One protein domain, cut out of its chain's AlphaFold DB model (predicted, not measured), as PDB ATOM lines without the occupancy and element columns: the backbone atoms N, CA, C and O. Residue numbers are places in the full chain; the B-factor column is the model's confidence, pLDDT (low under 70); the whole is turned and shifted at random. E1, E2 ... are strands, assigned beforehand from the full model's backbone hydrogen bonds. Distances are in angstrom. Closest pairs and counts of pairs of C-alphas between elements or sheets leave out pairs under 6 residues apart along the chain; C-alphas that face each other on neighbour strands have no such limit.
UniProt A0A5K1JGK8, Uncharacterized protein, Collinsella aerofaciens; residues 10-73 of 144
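AT A GLANCE: This is residues 10 to 73 of the 144 residues of an uncharacterized protein of Collinsella aerofaciens (UniProt A0A5K1JGK8). With little regular structure, this is a small three-strand sheet, E4, E5, E6, with a loop, residues 20 to 35, over one face, the hairpin E2 and E3 at one end, and residues 12 to 17 sticking out at the other. The 64 printed residues have six named strands, E1 to E6 in chain order, 22 residues in all, under half; the class is all strand. E4, E5, E6 form a meander, each strand the antiparallel neighbour of the one before. The whole is compact, radius of gyration of the C-alphas 12.2 A, spanning 39 by 20 by 19 A.

IN THESE COORDINATES: E4, residues 49 to 53, and E5, 58 to 62, each measure 13.0 A; E6 is 67 to 69, ending at C-alpha (124.459, 127.379, 141.797). E2 is 36 to 38, E3 44 to 46, and E1 17 to 19, beginning at C-alpha (119.843, 145.006, 148.085).

HOW THE PARTS SIT: Within hydrogen-bond range are N 60 and O 51, 2.8 A, in hairpin E4 and E5; N 61 and O 68, 2.9 A, in hairpin E5 and E6; N 45 and O 37, 2.8 A, in antiparallel E2 and E3. E3 runs on into E4 at 91 degrees. E1 pairs with no named strand.

THE WHOLE: The farthest C-alphas, Pro 13 and Ser 41, are 39.6 A apart. The printed part has no cut; the link E1 to E2 is long. Residues 10 to 13 and 15 to 19 have pLDDT under 70.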
ATOM      1  N   VAL A  10     125.130 146.189 147.014       60.72
ATOM      2  CA  VAL A  10     124.754 147.388 146.244       60.72
ATOM      3  C   VAL A  10     123.238 147.518 146.263       60.72
ATOM      4  O   VAL A  10     122.537 146.553 145.990       60.72
ATOM      5  N   MET A  11     122.736 148.711 146.575       54.84
ATOM      6  CA  MET A  11     121.322 149.047 146.400       54.84
ATOM      7  C   MET A  11     121.062 149.333 144.921       54.84
ATOM      8  O   MET A  11     121.706 150.212 144.340       54.84
ATOM      9  N   THR A  12     120.139 148.599 144.309       63.31
ATOM     10  CA  THR A  12     119.630 148.919 142.975       63.31
ATOM     11  C   THR A  12     118.807 150.217 143.028       63.31
ATOM     12  O   THR A  12     118.381 150.640 144.108       63.31
ATOM     13  N   PRO A  13     118.561 150.883 141.882       59.34
ATOM     14  CA  PRO A  13     117.742 152.100 141.824       59.34
ATOM     15  C   PRO A  13     116.325 151.930 142.393       59.34
ATOM     16  O   PRO A  13     115.737 152.903 142.856       59.34
ATOM     17  N   ASP A  14     115.815 150.696 142.401       72.19
ATOM     18  CA  ASP A  14     114.500 150.324 142.929       72.19
ATOM     19  C   ASP A  14     114.530 149.992 144.437       72.19
ATOM     20  O   ASP A  14     113.513 149.623 145.021       72.19
ATOM     21  N   GLY A  15     115.690 150.149 145.091       60.97
ATOM     22  CA  GLY A  15     115.878 149.908 146.524       60.97
ATOM     23  C   GLY A  15     116.133 148.445 146.898       60.97
ATOM     24  O   GLY A  15     116.077 148.107 148.079       60.97
ATOM     25  N   GLU A  16     116.416 147.579 145.925       61.56
ATOM     26  CA  GLU A  16     116.722 146.168 146.163       61.56
ATOM     27  C   GLU A  16     118.199 145.999 146.548       61.56
ATOM     28  O   GLU A  16     119.095 146.525 145.886       61.56
ATOM     29  N   VAL A  17     118.473 145.272 147.630       60.78
ATOM     30  CA  VAL A  17     119.843 145.006 148.085       60.78
ATOM     31  C   VAL A  17     120.398 143.818 147.305       60.78
ATOM     32  O   VAL A  17     120.029 142.675 147.555       60.78
ATOM     33  N   MET A  18     121.312 144.078 146.374       60.38
ATOM     34  CA  MET A  18     122.009 143.042 145.619       60.38
ATOM     35  C   MET A  18     123.256 142.573 146.390       60.38
ATOM     36  O   MET A  18     124.134 143.405 146.664       60.38
ATOM     37  N   PRO A  19     123.395 141.273 146.723       64.69
ATOM     38  CA  PRO A  19     124.623 140.755 147.316       64.69
ATOM     39  C   PRO A  19     125.771 140.880 146.306       64.69
ATOM     40  O   PRO A  19     125.696 140.375 145.184       64.69
ATOM     41  N   LEU A  20     126.852 141.569 146.691       72.88
ATOM     42  CA  LEU A  20     127.985 141.847 145.793       72.88
ATOM     43  C   LEU A  20     128.887 140.630 145.538       72.88
ATOM     44  O   LEU A  20     129.849 140.725 144.777       72.88
ATOM     45  N   GLY A  21     128.587 139.487 146.150       85.56
ATOM     46  CA  GLY A  21     129.344 138.261 145.960       85.56
ATOM     47  C   GLY A  21     128.522 137.011 146.257       85.56
ATOM     48  O   GLY A  21     127.453 137.108 146.864       85.56
ATOM     49  N   PRO A  22     129.014 135.847 145.811       93.19
ATOM     50  CA  PRO A  22     128.369 134.574 146.068       93.19
ATOM     51  C   PRO A  22     128.340 134.247 147.561       93.19
ATOM     52  O   PRO A  22     129.228 134.632 148.327       93.19
ATOM     53  N   VAL A  23     127.322 133.492 147.946       94.25
ATOM     54  CA  VAL A  23     127.129 132.958 149.291       94.25
ATOM     55  C   VAL A  23     126.912 131.457 149.140       94.25
ATOM     56  O   VAL A  23     126.261 131.042 148.181       94.25
ATOM     57  N   ASP A  24     127.522 130.667 150.016       94.75
ATOM     58  CA  ASP A  24     127.336 129.219 150.054       94.75
ATOM     59  C   ASP A  24     125.985 128.856 150.694       94.75
ATOM     60  O   ASP A  24     125.254 129.718 151.194       94.75
ATOM     61  N   LYS A  25     125.654 127.567 150.693       93.38
ATOM     62  CA  LYS A  25     124.411 127.028 151.256       93.38
ATOM     63  C   LYS A  25     124.220 127.350 152.745       93.38
ATOM     64  O   LYS A  25     123.092 127.509 153.199       93.38
ATOM     65  N   ASP A  26     125.313 127.527 153.488       89.00
ATOM     66  CA  ASP A  26     125.311 127.854 154.919       89.00
ATOM     67  C   ASP A  26     125.269 129.372 155.192       89.00
ATOM     68  O   ASP A  26     125.453 129.816 156.330       89.00
ATOM     69  N   GLY A  27     125.067 130.201 154.163       89.44
ATOM     70  CA  GLY A  27     125.020 131.656 154.305       89.44
ATOM     71  C   GLY A  27     126.400 132.316 154.431       89.44
ATOM     72  O   GLY A  27     126.496 133.497 154.778       89.44
ATOM     73  N   ARG A  28     127.488 131.590 154.162       89.56
ATOM     74  CA  ARG A  28     128.864 132.090 154.266       89.56
ATOM     75  C   ARG A  28     129.290 132.721 152.954       89.56
ATOM     76  O   ARG A  28     129.079 132.185 151.870       89.56
ATOM     77  N   LYS A  29     129.955 133.869 153.042       92.75
ATOM     78  CA  LYS A  29     130.458 134.571 151.861       92.75
ATOM     79  C   LYS A  29     131.543 133.746 151.162       92.75
ATOM     80  O   LYS A  29     132.560 133.409 151.767       92.75
ATOM     81  N   VAL A  30     131.363 133.506 149.868       92.69
ATOM     82  CA  VAL A  30     132.339 132.825 149.015       92.69
ATOM     83  C   VAL A  30     133.199 133.873 148.314       92.69
ATOM     84  O   VAL A  30     132.701 134.798 147.669       92.69
ATOM     85  N   SER A  31     134.522 133.756 148.443       94.06
ATOM     86  CA  SER A  31     135.440 134.596 147.671       94.06
ATOM     87  C   SER A  31     135.410 134.181 146.201       94.06
ATOM     88  O   SER A  31     135.459 132.998 145.888       94.06
ATOM     89  N   LEU A  32     135.458 135.140 145.275       92.81
ATOM     90  CA  LEU A  32     135.601 134.840 143.840       92.81
ATOM     91  C   LEU A  32     136.952 134.183 143.489       92.81
ATOM     92  O   LEU A  32     137.140 133.728 142.365       92.81
ATOM     93  N   SER A  33     137.895 134.140 144.437       92.62
ATOM     94  CA  SER A  33     139.149 133.386 144.333       92.62
ATOM     95  C   SER A  33     139.052 131.948 144.856       92.62
ATOM     96  O   SER A  33     140.044 131.226 144.798       92.62
ATOM     97  N   THR A  34     137.916 131.546 145.434       94.62
ATOM     98  CA  THR A  34     137.705 130.183 145.928       94.62
ATOM     99  C   THR A  34     137.708 129.221 144.745       94.62
ATOM    100  O   THR A  34     136.871 129.340 143.850       94.62
ATOM    101  N   ALA A  35     138.655 128.282 144.752       96.38
ATOM    102  CA  ALA A  35     138.862 127.313 143.677       96.38
ATOM    103  C   ALA A  35     138.074 126.009 143.864       96.38
ATOM    104  O   ALA A  35     137.996 125.222 142.930       96.38
ATOM    105  N   THR A  36     137.484 125.794 145.040       96.31
ATOM    106  CA  THR A  36     136.835 124.534 145.401       96.31
ATOM    107  C   THR A  36     135.526 124.802 146.133       96.31
ATOM    108  O   THR A  36     135.493 125.613 147.060       96.31
ATOM    109  N   LEU A  37     134.465 124.106 145.729       95.81
ATOM    110  CA  LEU A  37     133.180 124.028 146.429       95.81
ATOM    111  C   LEU A  37     132.782 122.559 146.595       95.81
ATOM    112  O   LEU A  37     133.276 121.705 145.863       95.81
ATOM    113  N   PHE A  38     131.879 122.271 147.528       94.06
ATOM    114  CA  PHE A  38     131.467 120.905 147.841       94.06
ATOM    115  C   PHE A  38     129.962 120.723 147.675       94.06
ATOM    116  O   PHE A  38     129.181 121.561 148.121       94.06
ATOM    117  N   ALA A  39     129.553 119.628 147.040       91.62
ATOM    118  CA  ALA A  39     128.152 119.220 147.014       91.62
ATOM    119  C   ALA A  39     127.728 118.635 148.374       91.62
ATOM    120  O   ALA A  39     128.578 118.263 149.181       91.62
ATOM    121  N   ASP A  40     126.422 118.450 148.584       87.50
ATOM    122  CA  ASP A  40     125.864 117.785 149.778       87.50
ATOM    123  C   ASP A  40     126.459 116.387 150.025       87.50
ATOM    124  O   ASP A  40     126.567 115.923 151.155       87.50
ATOM    125  N   SER A  41     126.886 115.707 148.957       81.62
ATOM    126  CA  SER A  41     127.547 114.400 149.030       81.62
ATOM    127  C   SER A  41     129.001 114.453 149.514       81.62
ATOM    128  O   SER A  41     129.630 113.403 149.646       81.62
ATOM    129  N   GLY A  42     129.568 115.644 149.711       83.75
ATOM    130  CA  GLY A  42     130.998 115.849 149.936       83.75
ATOM    131  C   GLY A  42     131.845 115.778 148.659       83.75
ATOM    132  O   GLY A  42     133.070 115.849 148.738       83.75
ATOM    133  N   MET A  43     131.227 115.641 147.477       88.12
ATOM    134  CA  MET A  43     131.944 115.700 146.199       88.12
ATOM    135  C   MET A  43     132.580 117.078 146.013       88.12
ATOM    136  O   MET A  43     131.893 118.097 146.085       88.12
ATOM    137  N   GLU A  44     133.885 117.082 145.752       92.50
ATOM    138  CA  GLU A  44     134.653 118.279 145.428       92.50
ATOM    139  C   GLU A  44     134.379 118.719 143.984       92.50
ATOM    140  O   GLU A  44     134.430 117.899 143.070       92.50
ATOM    141  N   CYS A  45     134.110 120.009 143.782       92.88
ATOM    142  CA  CYS A  45     133.953 120.633 142.472       92.88
ATOM    143  C   CYS A  45     135.001 121.736 142.287       92.88
ATOM    144  O   CYS A  45     135.017 122.718 143.044       92.88
ATOM    145  N   THR A  46     135.840 121.623 141.255       97.19
ATOM    146  CA  THR A  46     136.914 122.586 140.987       97.19
ATOM    147  C   THR A  46     136.383 123.766 140.180       97.19
ATOM    148  O   THR A  46     136.137 123.686 138.973       97.19
ATOM    149  N   VAL A  47     136.250 124.921 140.826       97.25
ATOM    150  CA  VAL A  47     135.712 126.140 140.222       97.25
ATOM    151  C   VAL A  47     136.714 126.767 139.255       97.25
ATOM    152  O   VAL A  47     137.817 127.170 139.622       97.25
ATOM    153  N   LYS A  48     136.292 126.940 138.000       96.88
ATOM    154  CA  LYS A  48     137.068 127.615 136.947       96.88
ATOM    155  C   LYS A  48     136.737 129.098 136.842       96.88
ATOM    156  O   LYS A  48     137.602 129.899 136.494       96.88
ATOM    157  N   ARG A  49     135.473 129.462 137.074       95.12
ATOM    158  CA  ARG A  49     134.994 130.852 137.103       95.12
ATOM    159  C   ARG A  49     133.637 130.963 137.786       95.12
ATOM    160  O   ARG A  49     132.870 130.002 137.804       95.12
ATOM    161  N   TYR A  50     133.332 132.170 138.243       95.94
ATOM    162  CA  TYR A  50     132.020 132.552 138.751       95.94
ATOM    163  C   TYR A  50     131.277 133.416 137.732       95.94
ATOM    164  O   TYR A  50     131.878 134.250 137.054       95.94
ATOM    165  N   GLU A  51     129.964 133.238 137.652       94.69
ATOM    166  CA  GLU A  51     129.065 134.012 136.797       94.69
ATOM    167  C   GLU A  51     127.843 134.455 137.605       94.69
ATOM    168  O   GLU A  51     127.247 133.650 138.320       94.69
ATOM    169  N   TYR A  52     127.426 135.712 137.455       92.50
ATOM    170  CA  TYR A  52     126.164 136.194 138.018       92.50
ATOM    171  C   TYR A  52     125.079 136.210 136.940       92.50
ATOM    172  O   TYR A  52     125.214 136.883 135.915       92.50
ATOM    173  N   LEU A  53     123.997 135.460 137.152       89.50
ATOM    174  CA  LEU A  53     122.864 135.400 136.234       89.50
ATOM    175  C   LEU A  53     121.832 136.468 136.613       89.50
ATOM    176  O   LEU A  53     120.951 136.218 137.432       89.50
ATOM    177  N   LEU A  54     121.914 137.634 135.964       84.88
ATOM    178  CA  LEU A  54     121.042 138.791 136.226       84.88
ATOM    179  C   LEU A  54     119.545 138.445 136.225       84.88
ATOM    180  O   LEU A  54     118.825 138.872 137.115       84.88
ATOM    181  N   GLY A  55     119.086 137.641 135.259       86.06
ATOM    182  CA  GLY A  55     117.663 137.306 135.116       86.06
ATOM    183  C   GLY A  55     117.084 136.441 136.239       86.06
ATOM    184  O   GLY A  55     115.869 136.372 136.369       86.06
ATOM    185  N   ALA A  56     117.933 135.786 137.034       86.19
ATOM    186  CA  ALA A  56     117.506 134.982 138.178       86.19
ATOM    187  C   ALA A  56     118.056 135.498 139.515       86.19
ATOM    188  O   ALA A  56     117.678 134.968 140.550       86.19
ATOM    189  N   GLY A  57     118.943 136.500 139.500       88.19
ATOM    190  CA  GLY A  57     119.549 137.070 140.703       88.19
ATOM    191  C   GLY A  57     120.508 136.128 141.437       88.19
ATOM    192  O   GLY A  57     120.596 136.185 142.658       88.19
ATOM    193  N   VAL A  58     121.187 135.215 140.727       90.81
ATOM    194  CA  VAL A  58     121.939 134.112 141.362       90.81
ATOM    195  C   VAL A  58     123.370 134.012 140.871       90.81
ATOM    196  O   VAL A  58     123.666 134.211 139.689       90.81
ATOM    197  N   TRP A  59     124.261 133.643 141.786       95.12
ATOM    198  CA  TRP A  59     125.638 133.296 141.466       95.12
ATOM    199  C   TRP A  59     125.750 131.824 141.074       95.12
ATOM    200  O   TRP A  59     125.179 130.943 141.715       95.12
ATOM    201  N   ARG A  60     126.525 131.554 140.026       96.25
ATOM    202  CA  ARG A  60     126.852 130.209 139.551       96.25
ATOM    203  C   ARG A  60     128.359 130.022 139.491       96.25
ATOM    204  O   ARG A  60     129.085 130.961 139.158       96.25
ATOM    205  N   ALA A  61     128.812 128.811 139.770       96.94
ATOM    206  CA  ALA A  61     130.183 128.382 139.555       96.94
ATOM    207  C   ALA A  61     130.232 127.453 138.338       96.94
ATOM    208  O   ALA A  61     129.443 126.515 138.220       96.94
ATOM    209  N   CYS A  62     131.144 127.729 137.408       96.56
ATOM    210  CA  CYS A  62     131.479 126.798 136.338       96.56
ATOM    211  C   CYS A  62     132.630 125.919 136.814       96.56
ATOM    212  O   CYS A  62     133.758 126.400 136.936       96.56
ATOM    213  N   CYS A  63     132.336 124.650 137.047       95.19
ATOM    214  CA  CYS A  63     133.266 123.644 137.529       95.19
ATOM    215  C   CYS A  63     133.715 122.715 136.390       95.19
ATOM    216  O   CYS A  63     133.349 122.880 135.220       95.19
ATOM    217  N   ASP A  64     134.567 121.753 136.705       90.62
ATOM    218  CA  ASP A  64     134.906 120.618 135.853       90.62
ATOM    219  C   ASP A  64     133.733 119.662 135.612       90.62
ATOM    220  O   ASP A  64     133.594 119.181 134.487       90.62
ATOM    221  N   GLU A  65     132.843 119.486 136.588       86.44
ATOM    222  CA  GLU A  65     131.681 118.590 136.493       86.44
ATOM    223  C   GLU A  65     130.471 119.237 135.806       86.44
ATOM    224  O   GLU A  65     129.542 118.542 135.392       86.44
ATOM    225  N   GLY A  66     130.452 120.566 135.673       93.56
ATOM    226  CA  GLY A  66     129.320 121.293 135.104       93.56
ATOM    227  C   GLY A  66     129.152 122.699 135.665       93.56
ATOM    228  O   GLY A  66     130.102 123.324 136.124       93.56
ATOM    229  N   VAL A  67     127.929 123.224 135.592       95.69
ATOM    230  CA  VAL A  67     127.576 124.529 136.166       95.69
ATOM    231  C   VAL A  67     126.635 124.301 137.337       95.69
ATOM    232  O   VAL A  67     125.583 123.693 137.157       95.69
ATOM    233  N   VAL A  68     127.002 124.821 138.503       95.50
ATOM    234  CA  VAL A  68     126.238 124.698 139.752       95.50
ATOM    235  C   VAL A  68     125.856 126.077 140.276       95.50
ATOM    236  O   VAL A  68     126.524 127.073 139.972       95.50
ATOM    237  N   ARG A  69     124.778 126.160 141.053       96.00
ATOM    238  CA  ARG A  69     124.459 127.379 141.797       96.00
ATOM    239  C   ARG A  69     125.294 127.423 143.066       96.00
ATOM    240  O   ARG A  69     125.463 126.406 143.720       96.00
ATOM    241  N   VAL A  70     125.845 128.585 143.404       95.75
ATOM    242  CA  VAL A  70     126.754 128.669 144.561       95.75
ATOM    243  C   VAL A  70     125.997 128.532 145.885       95.75
ATOM    244  O   VAL A  70     126.536 127.954 146.819       95.75
ATOM    245  N   ASP A  71     124.740 128.974 145.929       95.12
ATOM    246  CA  ASP A  71     123.864 128.866 147.104       95.12
ATOM    247  C   ASP A  71     123.348 127.441 147.373       95.12
ATOM    248  O   ASP A  71     122.716 127.198 148.395       95.12
ATOM    249  N   GLU A  72     123.646 126.487 146.489       95.00
ATOM    250  CA  GLU A  72     123.362 125.056 146.669       95.00
ATOM    251  C   GLU A  72     124.617 124.254 147.050       95.00
ATOM    252  O   GLU A  72     124.544 123.045 147.248       95.00
ATOM    253  N   MET A  73     125.774 124.912 147.143       95.25
ATOM    254  CA  MET A  73     127.066 124.280 147.410       95.25
ATOM    255  C   MET A  73     127.622 124.756 148.749       95.25
ATOM    256  O   MET A  73     127.324 125.860 149.193       95.25
TER     257      MET A  73